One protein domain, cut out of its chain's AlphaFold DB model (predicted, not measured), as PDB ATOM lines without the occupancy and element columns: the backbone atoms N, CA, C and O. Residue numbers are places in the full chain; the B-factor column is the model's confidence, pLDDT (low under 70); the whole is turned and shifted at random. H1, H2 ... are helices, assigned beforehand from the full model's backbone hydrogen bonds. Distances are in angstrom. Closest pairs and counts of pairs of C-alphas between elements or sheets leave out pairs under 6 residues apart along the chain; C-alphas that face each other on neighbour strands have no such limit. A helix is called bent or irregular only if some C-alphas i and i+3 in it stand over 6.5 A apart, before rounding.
ATOM      1  N   LEU A 125     -45.547  -1.130  37.143       78.25
ATOM      2  CA  LEU A 125     -45.132  -0.456  38.372       78.25
ATOM      3  C   LEU A 125     -46.028   0.753  38.671       78.25
ATOM      4  O   LEU A 125     -46.154   1.171  39.818       78.25
ATOM      5  N   LEU A 126     -46.688   1.285  37.651       65.00
ATOM      6  CA  LEU A 126     -47.310   2.596  37.703       65.00
ATOM      7  C   LEU A 126     -48.805   2.607  37.366       65.00
ATOM      8  O   LEU A 126     -49.490   3.616  37.533       65.00
ATOM      9  N   GLY A 127     -49.314   1.482  36.866       56.97
ATOM     10  CA  GLY A 127     -50.519   1.382  36.042       56.97
ATOM     11  C   GLY A 127     -51.869   1.652  36.700       56.97
ATOM     12  O   GLY A 127     -52.895   1.435  36.058       56.97
ATOM     13  N   ARG A 128     -51.931   2.150  37.936       61.31
ATOM     14  CA  ARG A 128     -53.198   2.503  38.594       61.31
ATOM     15  C   ARG A 128     -53.332   4.012  38.726       61.31
ATOM     16  O   ARG A 128     -53.396   4.529  39.837       61.31
ATOM     17  N   ARG A 129     -53.431   4.699  37.576       52.94
ATOM     18  CA  ARG A 129     -53.526   6.172  37.445       52.94
ATOM     19  C   ARG A 129     -54.497   6.870  38.407       52.94
ATOM     20  O   ARG A 129     -54.336   8.059  38.609       52.94
ATOM     21  N   ASN A 130     -55.474   6.171  38.993       48.06
ATOM     22  CA  ASN A 130     -56.438   6.730  39.950       48.06
ATOM     23  C   ASN A 130     -56.794   5.776  41.111       48.06
ATOM     24  O   ASN A 130     -57.807   5.976  41.774       48.06
ATOM     25  N   GLN A 131     -56.029   4.698  41.322       51.78
ATOM     26  CA  GLN A 131     -56.380   3.647  42.297       51.78
ATOM     27  C   GLN A 131     -55.194   3.151  43.134       51.78
ATOM     28  O   GLN A 131     -55.366   2.248  43.947       51.78
ATOM     29  N   GLY A 132     -54.003   3.728  42.947       59.84
ATOM     30  CA  GLY A 132     -52.808   3.348  43.691       59.84
ATOM     31  C   GLY A 132     -52.908   3.740  45.162       59.84
ATOM     32  O   GLY A 132     -52.607   4.875  45.521       59.84
ATOM     33  N   GLY A 133     -53.329   2.812  46.020       70.62
ATOM     34  CA  GLY A 133     -53.221   2.981  47.468       70.62
ATOM     35  C   GLY A 133     -51.765   2.844  47.946       70.62
ATOM     36  O   GLY A 133     -50.891   2.447  47.172       70.62
ATOM     37  N   PRO A 134     -51.477   3.076  49.240       78.94
ATOM     38  CA  PRO A 134     -50.140   2.869  49.810       78.94
ATOM     39  C   PRO A 134     -49.551   1.474  49.535       78.94
ATOM     40  O   PRO A 134     -48.344   1.328  49.364       78.94
ATOM     41  N   GLN A 135     -50.407   0.450  49.438       83.12
ATOM     42  CA  GLN A 135     -50.003  -0.919  49.104       83.12
ATOM     43  C   GLN A 135     -49.459  -1.040  47.676       83.12
ATOM     44  O   GLN A 135     -48.484  -1.754  47.454       83.12
ATOM     45  N   ASP A 136     -50.044  -0.316  46.717       83.69
ATOM     46  CA  ASP A 136     -49.585  -0.355  45.331       83.69
ATOM     47  C   ASP A 136     -48.205   0.286  45.188       83.69
ATOM     48  O   ASP A 136     -47.371  -0.250  44.460       83.69
ATOM     49  N   VAL A 137     -47.963   1.377  45.924       85.88
ATOM     50  CA  VAL A 137     -46.666   2.064  45.997       85.88
ATOM     51  C   VAL A 137     -45.607   1.165  46.636       85.88
ATOM     52  O   VAL A 137     -44.514   1.031  46.090       85.88
ATOM     53  N   ALA A 138     -45.936   0.515  47.757       88.81
ATOM     54  CA  ALA A 138     -45.025  -0.395  48.445       88.81
ATOM     55  C   ALA A 138     -44.640  -1.600  47.573       88.81
ATOM     56  O   ALA A 138     -43.465  -1.956  47.509       88.81
ATOM     57  N   TRP A 139     -45.607  -2.192  46.864       91.44
ATOM     58  CA  TRP A 139     -45.331  -3.275  45.917       91.44
ATOM     59  C   TRP A 139     -44.399  -2.802  44.798       91.44
ATOM     60  O   TRP A 139     -43.411  -3.467  44.501       91.44
ATOM     61  N   SER A 140     -44.660  -1.629  44.210       90.12
ATOM     62  CA  SER A 140     -43.829  -1.120  43.115       90.12
ATOM     63  C   SER A 140     -42.402  -0.836  43.572       90.12
ATOM     64  O   SER A 140     -41.465  -1.094  42.820       90.12
ATOM     65  N   ALA A 141     -42.236  -0.289  44.780       91.38
ATOM     66  CA  ALA A 141     -40.922   0.002  45.341       91.38
ATOM     67  C   ALA A 141     -40.122  -1.289  45.541       91.38
ATOM     68  O   ALA A 141     -38.991  -1.367  45.074       91.38
ATOM     69  N   ALA A 142     -40.739  -2.333  46.108       93.56
ATOM     70  CA  ALA A 142     -40.093  -3.635  46.268       93.56
ATOM     71  C   ALA A 142     -39.632  -4.223  44.920       93.56
ATOM     72  O   ALA A 142     -38.500  -4.680  44.797       93.56
ATOM     73  N   ARG A 143     -40.465  -4.142  43.874       94.94
ATOM     74  CA  ARG A 143     -40.083  -4.601  42.526       94.94
ATOM     75  C   ARG A 143     -38.952  -3.783  41.906       94.94
ATOM     76  O   ARG A 143     -38.113  -4.345  41.215       94.94
ATOM     77  N   TYR A 144     -38.906  -2.478  42.157       92.06
ATOM     78  CA  TYR A 144     -37.802  -1.623  41.709       92.06
ATOM     79  C   TYR A 144     -36.475  -1.955  42.408       92.06
ATOM     80  O   TYR A 144     -35.421  -1.884  41.779       92.06
ATOM     81  N   GLU A 145     -36.518  -2.349  43.683       94.62
ATOM     82  CA  GLU A 145     -35.339  -2.811  44.429       94.62
ATOM     83  C   GLU A 145     -34.808  -4.156  43.921       94.62
ATOM     84  O   GLU A 145     -33.601  -4.378  43.923       94.62
ATOM     85  N   GLU A 146     -35.696  -5.034  43.449       94.75
ATOM     86  CA  GLU A 146     -35.333  -6.325  42.848       94.75
ATOM     87  C   GLU A 146     -34.682  -6.189  41.464       94.75
ATOM     88  O   GLU A 146     -34.021  -7.122  41.008       94.75
ATOM     89  N   MET A 147     -34.875  -5.056  40.779       94.25
ATOM     90  CA  MET A 147     -34.265  -4.828  39.471       94.25
ATOM     91  C   MET A 147     -32.744  -4.733  39.585       94.25
ATOM     92  O   MET A 147     -32.212  -4.195  40.552       94.25
ATOM     93  N   ASP A 148     -32.020  -5.178  38.564       93.69
ATOM     94  CA  ASP A 148     -30.600  -4.843  38.431       93.69
ATOM     95  C   ASP A 148     -30.404  -3.403  37.898       93.69
ATOM     96  O   ASP A 148     -31.357  -2.677  37.586       93.69
ATOM     97  N   ALA A 149     -29.150  -2.947  37.828       91.56
ATOM     98  CA  ALA A 149     -28.831  -1.593  37.378       91.56
ATOM     99  C   ALA A 149     -29.251  -1.330  35.918       91.56
ATOM    100  O   ALA A 149     -29.748  -0.242  35.614       91.56
ATOM    101  N   ASP A 150     -29.112  -2.321  35.035       91.19
ATOM    102  CA  ASP A 150     -29.457  -2.198  33.617       91.19
ATOM    103  C   ASP A 150     -30.974  -2.142  33.426       91.19
ATOM    104  O   ASP A 150     -31.485  -1.343  32.640       91.19
ATOM    105  N   GLN A 151     -31.721  -2.924  34.203       91.81
ATOM    106  CA  GLN A 151     -33.177  -2.901  34.243       91.81
ATOM    107  C   GLN A 151     -33.704  -1.570  34.783       91.81
ATOM    108  O   GLN A 151     -34.598  -0.985  34.168       91.81
ATOM    109  N   ARG A 152     -33.134  -1.039  35.875       90.00
ATOM    110  CA  ARG A 152     -33.497   0.294  36.394       90.00
ATOM    111  C   ARG A 152     -33.163   1.402  35.403       90.00
ATOM    112  O   ARG A 152     -33.925   2.365  35.273       90.00
ATOM    113  N   LYS A 153     -32.040   1.285  34.691       85.94
ATOM    114  CA  LYS A 153     -31.693   2.211  33.612       85.94
ATOM    115  C   LYS A 153     -32.718   2.126  32.481       85.94
ATOM    116  O   LYS A 153     -33.300   3.143  32.129       85.94
ATOM    117  N   ALA A 154     -33.006   0.928  31.975       86.69
ATOM    118  CA  ALA A 154     -33.992   0.713  30.917       86.69
ATOM    119  C   ALA A 154     -35.387   1.216  31.312       86.69
ATOM    120  O   ALA A 154     -36.075   1.819  30.489       86.69
ATOM    121  N   LEU A 155     -35.787   1.017  32.573       86.44
ATOM    122  CA  LEU A 155     -37.009   1.585  33.124       86.44
ATOM    123  C   LEU A 155     -36.984   3.108  32.992       86.44
ATOM    124  O   LEU A 155     -37.880   3.657  32.368       86.44
ATOM    125  N   SER A 156     -35.961   3.799  33.494       79.56
ATOM    126  CA  SER A 156     -35.904   5.263  33.392       79.56
ATOM    127  C   SER A 156     -35.810   5.796  31.962       79.56
ATOM    128  O   SER A 156     -36.527   6.743  31.646       79.56
ATOM    129  N   ASP A 157     -35.022   5.163  31.091       79.12
ATOM    130  CA  ASP A 157     -34.878   5.549  29.681       79.12
ATOM    131  C   ASP A 157     -36.207   5.383  28.914       79.12
ATOM    132  O   ASP A 157     -36.659   6.285  28.203       79.12
ATOM    133  N   SER A 158     -36.878   4.234  29.083       76.00
ATOM    134  CA  SER A 158     -38.201   3.979  28.481       76.00
ATOM    135  C   SER A 158     -39.247   4.963  28.986       76.00
ATOM    136  O   SER A 158     -40.209   5.323  28.303       76.00
ATOM    137  N   ALA A 159     -39.026   5.426  30.208       60.75
ATOM    138  CA  ALA A 159     -39.972   6.184  30.955       60.75
ATOM    139  C   ALA A 159     -39.625   7.671  30.939       60.75
ATOM    140  O   ALA A 159     -39.845   8.405  31.906       60.75
ATOM    141  N   ARG A 160     -39.311   8.144  29.726       58.94
ATOM    142  CA  ARG A 160     -39.509   9.537  29.297       58.94
ATOM    143  C   ARG A 160     -40.878  10.094  29.734       58.94
ATOM    144  O   ARG A 160     -41.044  11.307  29.820       58.94
ATOM    145  N   HIS A 161     -41.836   9.219  30.070       51.81
ATOM    146  CA  HIS A 161     -43.143   9.517  30.671       51.81
ATOM    147  C   HIS A 161     -43.226   9.364  32.210       51.81
ATOM    148  O   HIS A 161     -43.977  10.120  32.825       51.81
ATOM    149  N   PHE A 162     -42.460   8.469  32.854       54.38
ATOM    150  CA  PHE A 162     -42.439   8.247  34.323       54.38
ATOM    151  C   PHE A 162     -41.993   9.492  35.079       54.38
ATOM    152  O   PHE A 162     -42.631   9.891  36.052       54.38
ATOM    153  N   MET A 163     -40.937  10.147  34.588       53.38
ATOM    154  CA  MET A 163     -40.417  11.385  35.176       53.38
ATOM    155  C   MET A 163     -41.052  12.649  34.591       53.38
ATOM    156  O   MET A 163     -40.574  13.738  34.873       53.38
ATOM    157  N   THR A 164     -42.095  12.555  33.759       54.84
ATOM    158  CA  THR A 164     -42.710  13.755  33.160       54.84
ATOM    159  C   THR A 164     -44.216  13.848  33.340       54.84
ATOM    160  O   THR A 164     -44.708  14.972  33.421       54.84
ATOM    161  N   ARG A 165     -44.973  12.743  33.406       53.69
ATOM    162  CA  ARG A 165     -46.448  12.781  33.510       53.69
ATOM    163  C   ARG A 165     -46.971  12.486  34.910       53.69
ATOM    164  O   ARG A 165     -47.855  13.205  35.350       53.69
ATOM    165  N   ASP A 166     -46.400  11.507  35.604       61.31
ATOM    166  CA  ASP A 166     -46.997  10.974  36.838       61.31
ATOM    167  C   ASP A 166     -46.209  11.351  38.107       61.31
ATOM    168  O   ASP A 166     -46.497  10.852  39.181       61.31
ATOM    169  N   MET A 167     -45.263  12.292  38.003       64.12
ATOM    170  CA  MET A 167     -44.304  12.769  39.018       64.12
ATOM    171  C   MET A 167     -44.809  12.986  40.464       64.12
ATOM    172  O   MET A 167     -44.007  12.956  41.397       64.12
ATOM    173  N   GLU A 168     -46.108  13.159  40.691       70.50
ATOM    174  CA  GLU A 168     -46.700  13.354  42.024       70.50
ATOM    175  C   GLU A 168     -46.507  12.157  42.970       70.50
ATOM    176  O   GLU A 168     -46.422  12.332  44.186       70.50
ATOM    177  N   TRP A 169     -46.367  10.952  42.420       76.88
ATOM    178  CA  TRP A 169     -46.069   9.722  43.157       76.88
ATOM    179  C   TRP A 169     -44.615   9.555  43.619       76.88
ATOM    180  O   TRP A 169     -44.373   8.753  44.517       76.88
ATOM    181  N   ILE A 170     -43.645  10.273  43.032       83.00
ATOM    182  CA  ILE A 170     -42.211  10.018  43.226       83.00
ATOM    183  C   ILE A 170     -41.830  10.150  44.700       83.00
ATOM    184  O   ILE A 170     -41.094   9.293  45.174       83.00
ATOM    185  N   PRO A 171     -42.336  11.142  45.460       86.62
ATOM    186  CA  PRO A 171     -42.085  11.212  46.893       86.62
ATOM    187  C   PRO A 171     -42.508   9.926  47.612       86.62
ATOM    188  O   PRO A 171     -41.662   9.279  48.221       86.62
ATOM    189  N   ALA A 172     -43.767   9.502  47.452       87.19
ATOM    190  CA  ALA A 172     -44.301   8.308  48.109       87.19
ATOM    191  C   ALA A 172     -43.579   7.026  47.664       87.19
ATOM    192  O   ALA A 172     -43.265   6.171  48.488       87.19
ATOM    193  N   PHE A 173     -43.279   6.915  46.370       88.44
ATOM    194  CA  PHE A 173     -42.528   5.805  45.796       88.44
ATOM    195  C   PHE A 173     -41.094   5.760  46.329       88.44
ATOM    196  O   PHE A 173     -40.657   4.716  46.803       88.44
ATOM    197  N   SER A 174     -40.394   6.899  46.352       91.56
ATOM    198  CA  SER A 174     -39.047   6.998  46.914       91.56
ATOM    199  C   SER A 174     -39.031   6.662  48.396       91.56
ATOM    200  O   SER A 174     -38.129   5.966  48.834       91.56
ATOM    201  N   ASP A 175     -40.034   7.092  49.165       91.56
ATOM    202  CA  ASP A 175     -40.120   6.831  50.602       91.56
ATOM    203  C   ASP A 175     -40.311   5.342  50.905       91.56
ATOM    204  O   ASP A 175     -39.748   4.853  51.890       91.56
ATOM    205  N   ALA A 176     -41.026   4.625  50.031       92.81
ATOM    206  CA  ALA A 176     -41.263   3.189  50.127       92.81
ATOM    207  C   ALA A 176     -40.037   2.319  49.783       92.81
ATOM    208  O   ALA A 176     -40.003   1.161  50.197       92.81
ATOM    209  N   ILE A 177     -39.029   2.861  49.086       95.06
ATOM    210  CA  ILE A 177     -37.748   2.175  48.845       95.06
ATOM    211  C   ILE A 177     -36.985   2.047  50.172       95.06
ATOM    212  O   ILE A 177     -36.821   3.018  50.919       95.06
ATOM    213  N   ARG A 178     -36.514   0.841  50.485       96.38
ATOM    214  CA  ARG A 178     -35.767   0.507  51.702       96.38
ATOM    215  C   ARG A 178     -34.275   0.760  51.532       96.38
ATOM    216  O   ARG A 178     -33.659   1.262  52.470       96.38
ATOM    217  N   ASP A 179     -33.714   0.450  50.366       96.44
ATOM    218  CA  ASP A 179     -32.312   0.705  50.053       96.44
ATOM    219  C   ASP A 179     -32.046   2.225  49.997       96.44
ATOM    220  O   ASP A 179     -32.584   2.923  49.126       96.44
ATOM    221  N   PRO A 180     -31.228   2.779  50.916       94.38
ATOM    222  CA  PRO A 180     -30.948   4.209  50.952       94.38
ATOM    223  C   PRO A 180     -30.244   4.712  49.686       94.38
ATOM    224  O   PRO A 180     -30.488   5.851  49.288       94.38
ATOM    225  N   VAL A 181     -29.429   3.879  49.030       94.44
ATOM    226  CA  VAL A 181     -28.712   4.241  47.801       94.44
ATOM    227  C   VAL A 181     -29.699   4.398  46.650       94.44
ATOM    228  O   VAL A 181     -29.694   5.424  45.974       94.44
ATOM    229  N   LEU A 182     -30.610   3.436  46.470       93.81
ATOM    230  CA  LEU A 182     -31.638   3.506  45.423       93.81
ATOM    231  C   LEU A 182     -32.653   4.626  45.682       93.81
ATOM    232  O   LEU A 182     -33.116   5.290  44.751       93.81
ATOM    233  N   LYS A 183     -32.983   4.869  46.954       94.12
ATOM    234  CA  LYS A 183     -33.830   5.990  47.377       94.12
ATOM    235  C   LYS A 183     -33.196   7.333  47.010       94.12
ATOM    236  O   LYS A 183     -33.888   8.193  46.461       94.12
ATOM    237  N   GLU A 184     -31.909   7.527  47.301       93.00
ATOM    238  CA  GLU A 184     -31.180   8.744  46.923       93.00
ATOM    239  C   GLU A 184     -31.065   8.875  45.400       93.00
ATOM    240  O   GLU A 184     -31.380   9.935  44.860       93.00
ATOM    241  N   GLU A 185     -30.721   7.792  44.697       90.19
ATOM    242  CA  GLU A 185     -30.624   7.751  43.233       90.19
ATOM    243  C   GLU A 185     -31.919   8.235  42.565       90.19
ATOM    244  O   GLU A 185     -31.897   9.135  41.722       90.19
ATOM    245  N   LEU A 186     -33.066   7.684  42.967       89.44
ATOM    246  CA  LEU A 186     -34.367   8.070  42.424       89.44
ATOM    247  C   LEU A 186     -34.688   9.547  42.698       89.44
ATOM    248  O   LEU A 186     -35.194  10.250  41.818       89.44
ATOM    249  N   ARG A 187     -34.406  10.028  43.911       91.88
ATOM    250  CA  ARG A 187     -34.652  11.425  44.289       91.88
ATOM    251  C   ARG A 187     -33.771  12.378  43.483       91.88
ATOM    252  O   ARG A 187     -34.287  13.378  42.994       91.88
ATOM    253  N   LEU A 188     -32.494  12.049  43.275       91.12
ATOM    254  CA  LEU A 188     -31.584  12.813  42.413       91.12
ATOM    255  C   LEU A 188     -32.060  12.827  40.957       91.12
ATOM    256  O   LEU A 188     -32.085  13.887  40.332       91.12
ATOM    257  N   ARG A 189     -32.524  11.688  40.427       87.31
ATOM    258  CA  ARG A 189     -33.142  11.637  39.090       87.31
ATOM    259  C   ARG A 189     -34.358  12.558  39.003       87.31
ATOM    260  O   ARG A 189     -34.516  13.274  38.024       87.31
ATOM    261  N   ALA A 190     -35.183  12.622  40.042       88.06
ATOM    262  CA  ALA A 190     -36.349  13.497  40.066       88.06
ATOM    263  C   ALA A 190     -36.009  15.003  40.138       88.06
ATOM    264  O   ALA A 190     -36.816  15.824  39.694       88.06
ATOM    265  N   VAL A 191     -34.805  15.380  40.596       91.62
ATOM    266  CA  VAL A 191     -34.294  16.763  40.493       91.62
ATOM    267  C   VAL A 191     -34.096  17.190  39.030       91.62
ATOM    268  O   VAL A 191     -34.260  18.369  38.719       91.62
ATOM    269  N   GLN A 192     -33.894  16.251  38.092       88.06
ATOM    270  CA  GLN A 192     -33.872  16.544  36.644       88.06
ATOM    271  C   GLN A 192     -35.181  17.174  36.138       88.06
ATOM    272  O   GLN A 192     -35.209  17.753  35.052       88.06
ATOM    273  N   GLY A 193     -36.255  17.125  36.938       86.12
ATOM    274  CA  GLY A 193     -37.488  17.867  36.699       86.12
ATOM    275  C   GLY A 193     -37.292  19.378  36.493       86.12
ATOM    276  O   GLY A 193     -38.126  20.016  35.852       86.12
ATOM    277  N   LEU A 194     -36.182  19.962  36.962       89.44
ATOM    278  CA  LEU A 194     -35.833  21.360  36.667       89.44
ATOM    279  C   LEU A 194     -35.716  21.628  35.157       89.44
ATOM    280  O   LEU A 194     -36.159  22.671  34.683       89.44
ATOM    281  N   PHE A 195     -35.197  20.674  34.380       87.38
ATOM    282  CA  PHE A 195     -34.948  20.848  32.941       87.38
ATOM    283  C   PHE A 195     -36.180  20.602  32.054       87.38
ATOM    284  O   PHE A 195     -36.139  20.833  30.845       87.38
ATOM    285  N   ASN A 196     -37.284  20.124  32.633       82.19
ATOM    286  CA  ASN A 196     -38.533  19.848  31.921       82.19
ATOM    287  C   ASN A 196     -39.736  20.583  32.538       82.19
ATOM    288  O   ASN A 196     -40.871  20.139  32.378       82.19
ATOM    289  N   GLY A 197     -39.480  21.697  33.242       83.75
ATOM    290  CA  GLY A 197     -40.476  22.604  33.826       83.75
ATOM    291  C   GLY A 197     -41.319  21.995  34.950       83.75
ATOM    292  O   GLY A 197     -42.439  22.434  35.217       83.75
ATOM    293  N   ARG A 198     -40.787  20.983  35.641       84.75
ATOM    294  CA  ARG A 198     -41.398  20.322  36.803       84.75
ATOM    295  C   ARG A 198     -40.776  20.813  38.112       84.75
ATOM    296  O   ARG A 198     -40.484  20.032  39.018       84.75
ATOM    297  N   ASN A 199     -40.634  22.134  38.224       88.69
ATOM    298  CA  ASN A 199     -39.930  22.818  39.317       88.69
ATOM    299  C   ASN A 199     -40.438  22.404  40.706       88.69
ATOM    300  O   ASN A 199     -39.640  22.074  41.574       88.69
ATOM    301  N   TYR A 200     -41.761  22.322  40.901       88.00
ATOM    302  CA  TYR A 200     -42.355  21.933  42.188       88.00
ATOM    303  C   TYR A 200     -41.879  20.567  42.696       88.00
ATOM    304  O   TYR A 200     -41.603  20.421  43.887       88.00
ATOM    305  N   LEU A 201     -41.796  19.558  41.820       85.88
ATOM    306  CA  LEU A 201     -41.321  18.247  42.249       85.88
ATOM    307  C   LEU A 201     -39.825  18.292  42.534       85.88
ATOM    308  O   LEU A 201     -39.412  17.798  43.577       85.88
ATOM    309  N   ALA A 202     -39.030  18.871  41.634       90.81
ATOM    310  CA  ALA A 202     -37.587  18.937  41.823       90.81
ATOM    311  C   ALA A 202     -37.227  19.654  43.136       90.81
ATOM    312  O   ALA A 202     -36.419  19.156  43.913       90.81
ATOM    313  N   GLU A 203     -37.914  20.756  43.446       92.50
ATOM    314  CA  GLU A 203     -37.806  21.456  44.728       92.50
ATOM    315  C   GLU A 203     -38.182  20.556  45.907       92.50
ATOM    316  O   GLU A 203     -37.448  20.505  46.892       92.50
ATOM    317  N   ARG A 204     -39.295  19.815  45.822       91.62
ATOM    318  CA  ARG A 204     -39.700  18.863  46.868       91.62
ATOM    319  C   ARG A 204     -38.656  17.763  47.075       91.62
ATOM    320  O   ARG A 204     -38.438  17.351  48.210       91.62
ATOM    321  N   MET A 205     -38.016  17.296  46.005       93.31
ATOM    322  CA  MET A 205     -36.950  16.292  46.072       93.31
ATOM    323  C   MET A 205     -35.683  16.847  46.710       93.31
ATOM    324  O   MET A 205     -35.133  16.205  47.598       93.31
ATOM    325  N   LEU A 206     -35.282  18.071  46.361       95.00
ATOM    326  CA  LEU A 206     -34.181  18.764  47.034       95.00
ATOM    327  C   LEU A 206     -34.443  18.897  48.541       95.00
ATOM    328  O   LEU A 206     -33.557  18.617  49.343       95.00
ATOM    329  N   GLU A 207     -35.666  19.242  48.954       93.44
ATOM    330  CA  GLU A 207     -35.998  19.364  50.381       93.44
ATOM    331  C   GLU A 207     -35.786  18.060  51.168       93.44
ATOM    332  O   GLU A 207     -35.299  18.107  52.299       93.44
ATOM    333  N   VAL A 208     -36.097  16.901  50.573       93.50
ATOM    334  CA  VAL A 208     -35.935  15.585  51.225       93.50
ATOM    335  C   VAL A 208     -34.541  14.971  51.052       93.50
ATOM    336  O   VAL A 208     -34.238  13.973  51.706       93.50
ATOM    337  N   LEU A 209     -33.696  15.538  50.185       93.81
ATOM    338  CA  LEU A 209     -32.327  15.072  49.928       93.81
ATOM    339  C   LEU A 209     -31.310  15.556  50.971       93.81
ATOM    340  O   LEU A 209     -30.169  15.102  50.963       93.81
ATOM    341  N   GLY A 210     -31.707  16.438  51.892       92.94
ATOM    342  CA  GLY A 210     -30.872  16.802  53.033       92.94
ATOM    343  C   GLY A 210     -30.975  18.272  53.440       92.94
ATOM    344  O   GLY A 210     -31.931  18.949  53.058       92.94
ATOM    345  N   PRO A 211     -30.016  18.765  54.243       96.75
ATOM    346  CA  PRO A 211     -29.959  20.159  54.684       96.75
ATOM    347  C   PRO A 211     -29.630  21.126  53.529       96.75
ATOM    348  O   PRO A 211     -29.183  20.678  52.473       96.75
ATOM    349  N   PRO A 212     -29.795  22.451  53.729       97.44
ATOM    350  CA  PRO A 212     -29.523  23.480  52.722       97.44
ATOM    351  C   PRO A 212     -28.215  23.300  51.940       97.44
ATOM    352  O   PRO A 212     -28.251  23.305  50.716       97.44
ATOM    353  N   GLU A 213     -27.092  23.057  52.618       97.81
ATOM    354  CA  GLU A 213     -25.785  22.920  51.956       97.81
ATOM    355  C   GLU A 213     -25.746  21.747  50.967       97.81
ATOM    356  O   GLU A 213     -25.345  21.912  49.820       97.81
ATOM    357  N   ARG A 214     -26.297  20.589  51.355       97.19
ATOM    358  CA  ARG A 214     -26.393  19.418  50.473       97.19
ATOM    359  C   ARG A 214     -27.217  19.715  49.218       97.19
ATOM    360  O   ARG A 214     -26.916  19.211  48.142       97.19
ATOM    361  N   ARG A 215     -28.266  20.532  49.336       97.50
ATOM    362  CA  ARG A 215     -29.117  20.923  48.195       97.50
ATOM    363  C   ARG A 215     -28.355  21.806  47.221       97.50
ATOM    364  O   ARG A 215     -28.510  21.633  46.017       97.50
ATOM    365  N   LEU A 216     -27.550  22.731  47.745       98.19
ATOM    366  CA  LEU A 216     -26.690  23.593  46.941       98.19
ATOM    367  C   LEU A 216     -25.647  22.756  46.199       98.19
ATOM    368  O   LEU A 216     -25.586  22.853  44.979       98.19
ATOM    369  N   GLN A 223     -25.827  17.634  36.411       90.56
ATOM    370  CA  GLN A 223     -25.679  17.569  34.964       90.56
ATOM    371  C   GLN A 223     -27.010  17.207  34.328       90.56
ATOM    372  O   GLN A 223     -27.715  16.311  34.799       90.56
ATOM    373  N   ARG A 224     -27.351  17.909  33.250       85.31
ATOM    374  CA  ARG A 224     -28.565  17.634  32.499       85.31
ATOM    375  C   ARG A 224     -28.466  16.282  31.801       85.31
ATOM    376  O   ARG A 224     -27.554  16.049  31.010       85.31
ATOM    377  N   ASP A 225     -29.460  15.432  32.028       81.81
ATOM    378  CA  ASP A 225     -29.602  14.193  31.272       81.81
ATOM    379  C   ASP A 225     -30.051  14.507  29.823       81.81
ATOM    380  O   ASP A 225     -31.114  15.116  29.622       81.81
ATOM    381  N   PRO A 226     -29.276  14.111  28.788       75.25
ATOM    382  CA  PRO A 226     -29.603  14.386  27.387       75.25
ATOM    383  C   PRO A 226     -30.913  13.730  26.925       75.25
ATOM    384  O   PRO A 226     -31.486  14.148  25.917       75.25
ATOM    385  N   GLN A 227     -31.416  12.724  27.644       70.06
ATOM    386  CA  GLN A 227     -32.684  12.067  27.329       70.06
ATOM    387  C   GLN A 227     -33.912  12.892  27.765       70.06
ATOM    388  O   GLN A 227     -35.026  12.658  27.276       70.06
ATOM    389  N   VAL A 228     -33.731  13.908  28.618       65.50
ATOM    390  CA  VAL A 228     -34.800  14.807  29.079       65.50
ATOM    391  C   VAL A 228     -35.133  15.826  27.978       65.50
ATOM    392  O   VAL A 228     -34.489  16.871  27.824       65.50
ATOM    393  N   THR A 229     -36.150  15.496  27.171       61.88
ATOM    394  CA  THR A 229     -36.605  16.277  26.006       61.88
ATOM    395  C   THR A 229     -38.140  16.401  25.927       61.88
ATOM    396  O   THR A 229     -38.843  15.436  26.241       61.88
ATOM    397  N   PRO A 230     -38.682  17.545  25.449       61.28
ATOM    398  CA  PRO A 230     -37.958  18.765  25.080       61.28
ATOM    399  C   PRO A 230     -37.512  19.571  26.319       61.28
ATOM    400  O   PRO A 230     -38.221  19.560  27.327       61.28
ATOM    401  N   PRO A 231     -36.361  20.275  26.256       68.62
ATOM    402  CA  PRO A 231     -36.005  21.258  27.275       68.62
ATOM    403  C   PRO A 231     -37.126  22.272  27.440       68.62
ATOM    404  O   PRO A 231     -37.591  22.835  26.445       68.62
ATOM    405  N   MET A 232     -37.499  22.547  28.683       79.38
ATOM    406  CA  MET A 232     -38.225  23.771  28.995       79.38
ATOM    407  C   MET A 232     -37.240  24.808  29.534       79.38
ATOM    408  O   MET A 232     -36.275  24.427  30.202       79.38
ATOM    409  N   PRO A 233     -37.451  26.104  29.250       84.31
ATOM    410  CA  PRO A 233     -36.682  27.157  29.893       84.31
ATOM    411  C   PRO A 233     -36.748  27.016  31.416       84.31
ATOM    412  O   PRO A 233     -37.813  26.738  31.975       84.31
ATOM    413  N   LEU A 234     -35.610  27.219  32.076       88.75
ATOM    414  CA  LEU A 234     -35.533  27.252  33.530       88.75
ATOM    415  C   LEU A 234     -36.341  28.444  34.063       88.75
ATOM    416  O   LEU A 234     -36.178  29.571  33.595       88.75
ATOM    417  N   ASP A 235     -37.176  28.207  35.073       92.12
ATOM    418  CA  ASP A 235     -37.860  29.271  35.817       92.12
ATOM    419  C   ASP A 235     -36.878  29.905  36.813       92.12
ATOM    420  O   ASP A 235     -36.797  29.537  37.989       92.12
TER     421      ASP A 235
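This is residues 125 to 216 and 223 to 235 of the 262 residues of an uncharacterized protein of Verrucomicrobiaceae bacterium (UniProt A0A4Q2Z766). Three helices, H3, H4 and H5, pack side by side with their centres in a triangle as an up-and-down bundle, each running against the one before it, with the longest, H4, nearest the middle. H1 crosses the end of H3 on one side of this bundle, H2 follows as a short arm near H1 and H4, and the small H6 sits beyond H5 on the far side. The printed part has 105 residues, with six named helices in the order H1 to H6 and no named strand: the class is all helix. It is compact, with a radius of gyration of the C-alphas of 13.5 A, and rounded, spanning 35 by 31 by 29 A.

Find C-alpha 180 at (-30.948, 4.209, 50.952); from there H4, residues 180 to 196, runs 25.8 A to C-alpha 196 at (-38.533, 19.848, 31.921). After it comes H5, residues 199 to 208, 14.5 A long, and before it H3, residues 167 to 176, 15.0 A long. Look for H1 at residues 134 to 146, 18.8 A from first to last C-alpha, and for H2 at residues 149 to 158, 14.1 A. H6, residues 212 to 216, covers 6.4 A and ends at C-alpha 216, (-26.690, 23.593, 46.941).

Begin at H4, which touches H5 with residues 187 to 194 alone; the closest C-alphas, of Val 191 and Ala 202, are 4.2 A apart. This helical hairpin has a shallow tilt of 25 degrees, opposite ways. H4 touches H3 with residues 183 to 190 alone, closest at the C-alphas of Ser 174 and Lys 183, 5.3 A; it too is a hairpin, at a shallow tilt of 11 degrees. H3 and H5 only just touch, with 3 pairs of C-alphas within 8 A, closest at Met 167 and Leu 201, 7.0 A. Residues 137 to 142 alone of H1 touch H3, only just about perpendicular at 73 degrees; the C-alphas of Ala 138 and Ala 176 are closest, 5.5 A. H2 and H4 are near each other, and H2 and H3 are apart. H6 is close to H5 but not clearly touching, the C-alphas of Leu 206 and Arg 215 being 5.6 A apart. In H1, H2, H5 and H6 every O i to N i+4 pair is within hydrogen-bond range; in H3 it is 4 of 6 and in H4 8 of 13. H3 is irregular, with C-alphas 168 and 171 7.0 A apart; H4 is neither bent nor irregular, but only just, with C-alphas 191 and 194 6.2 A apart.

The C-alphas of Gln 131 and Glu 213 are the two farthest apart, 37.4 A. Residues 217 to 222 are not printed, and C-alphas 216 and 223 stand 13.4 A apart across this cut. Beyond it, residues 223 to 235 hold no named element. No link is long. Look for pLDDT under 70 at residues 126 to 132, 159 to 167 and 228 to 231; the mean of the printed part is 83.0.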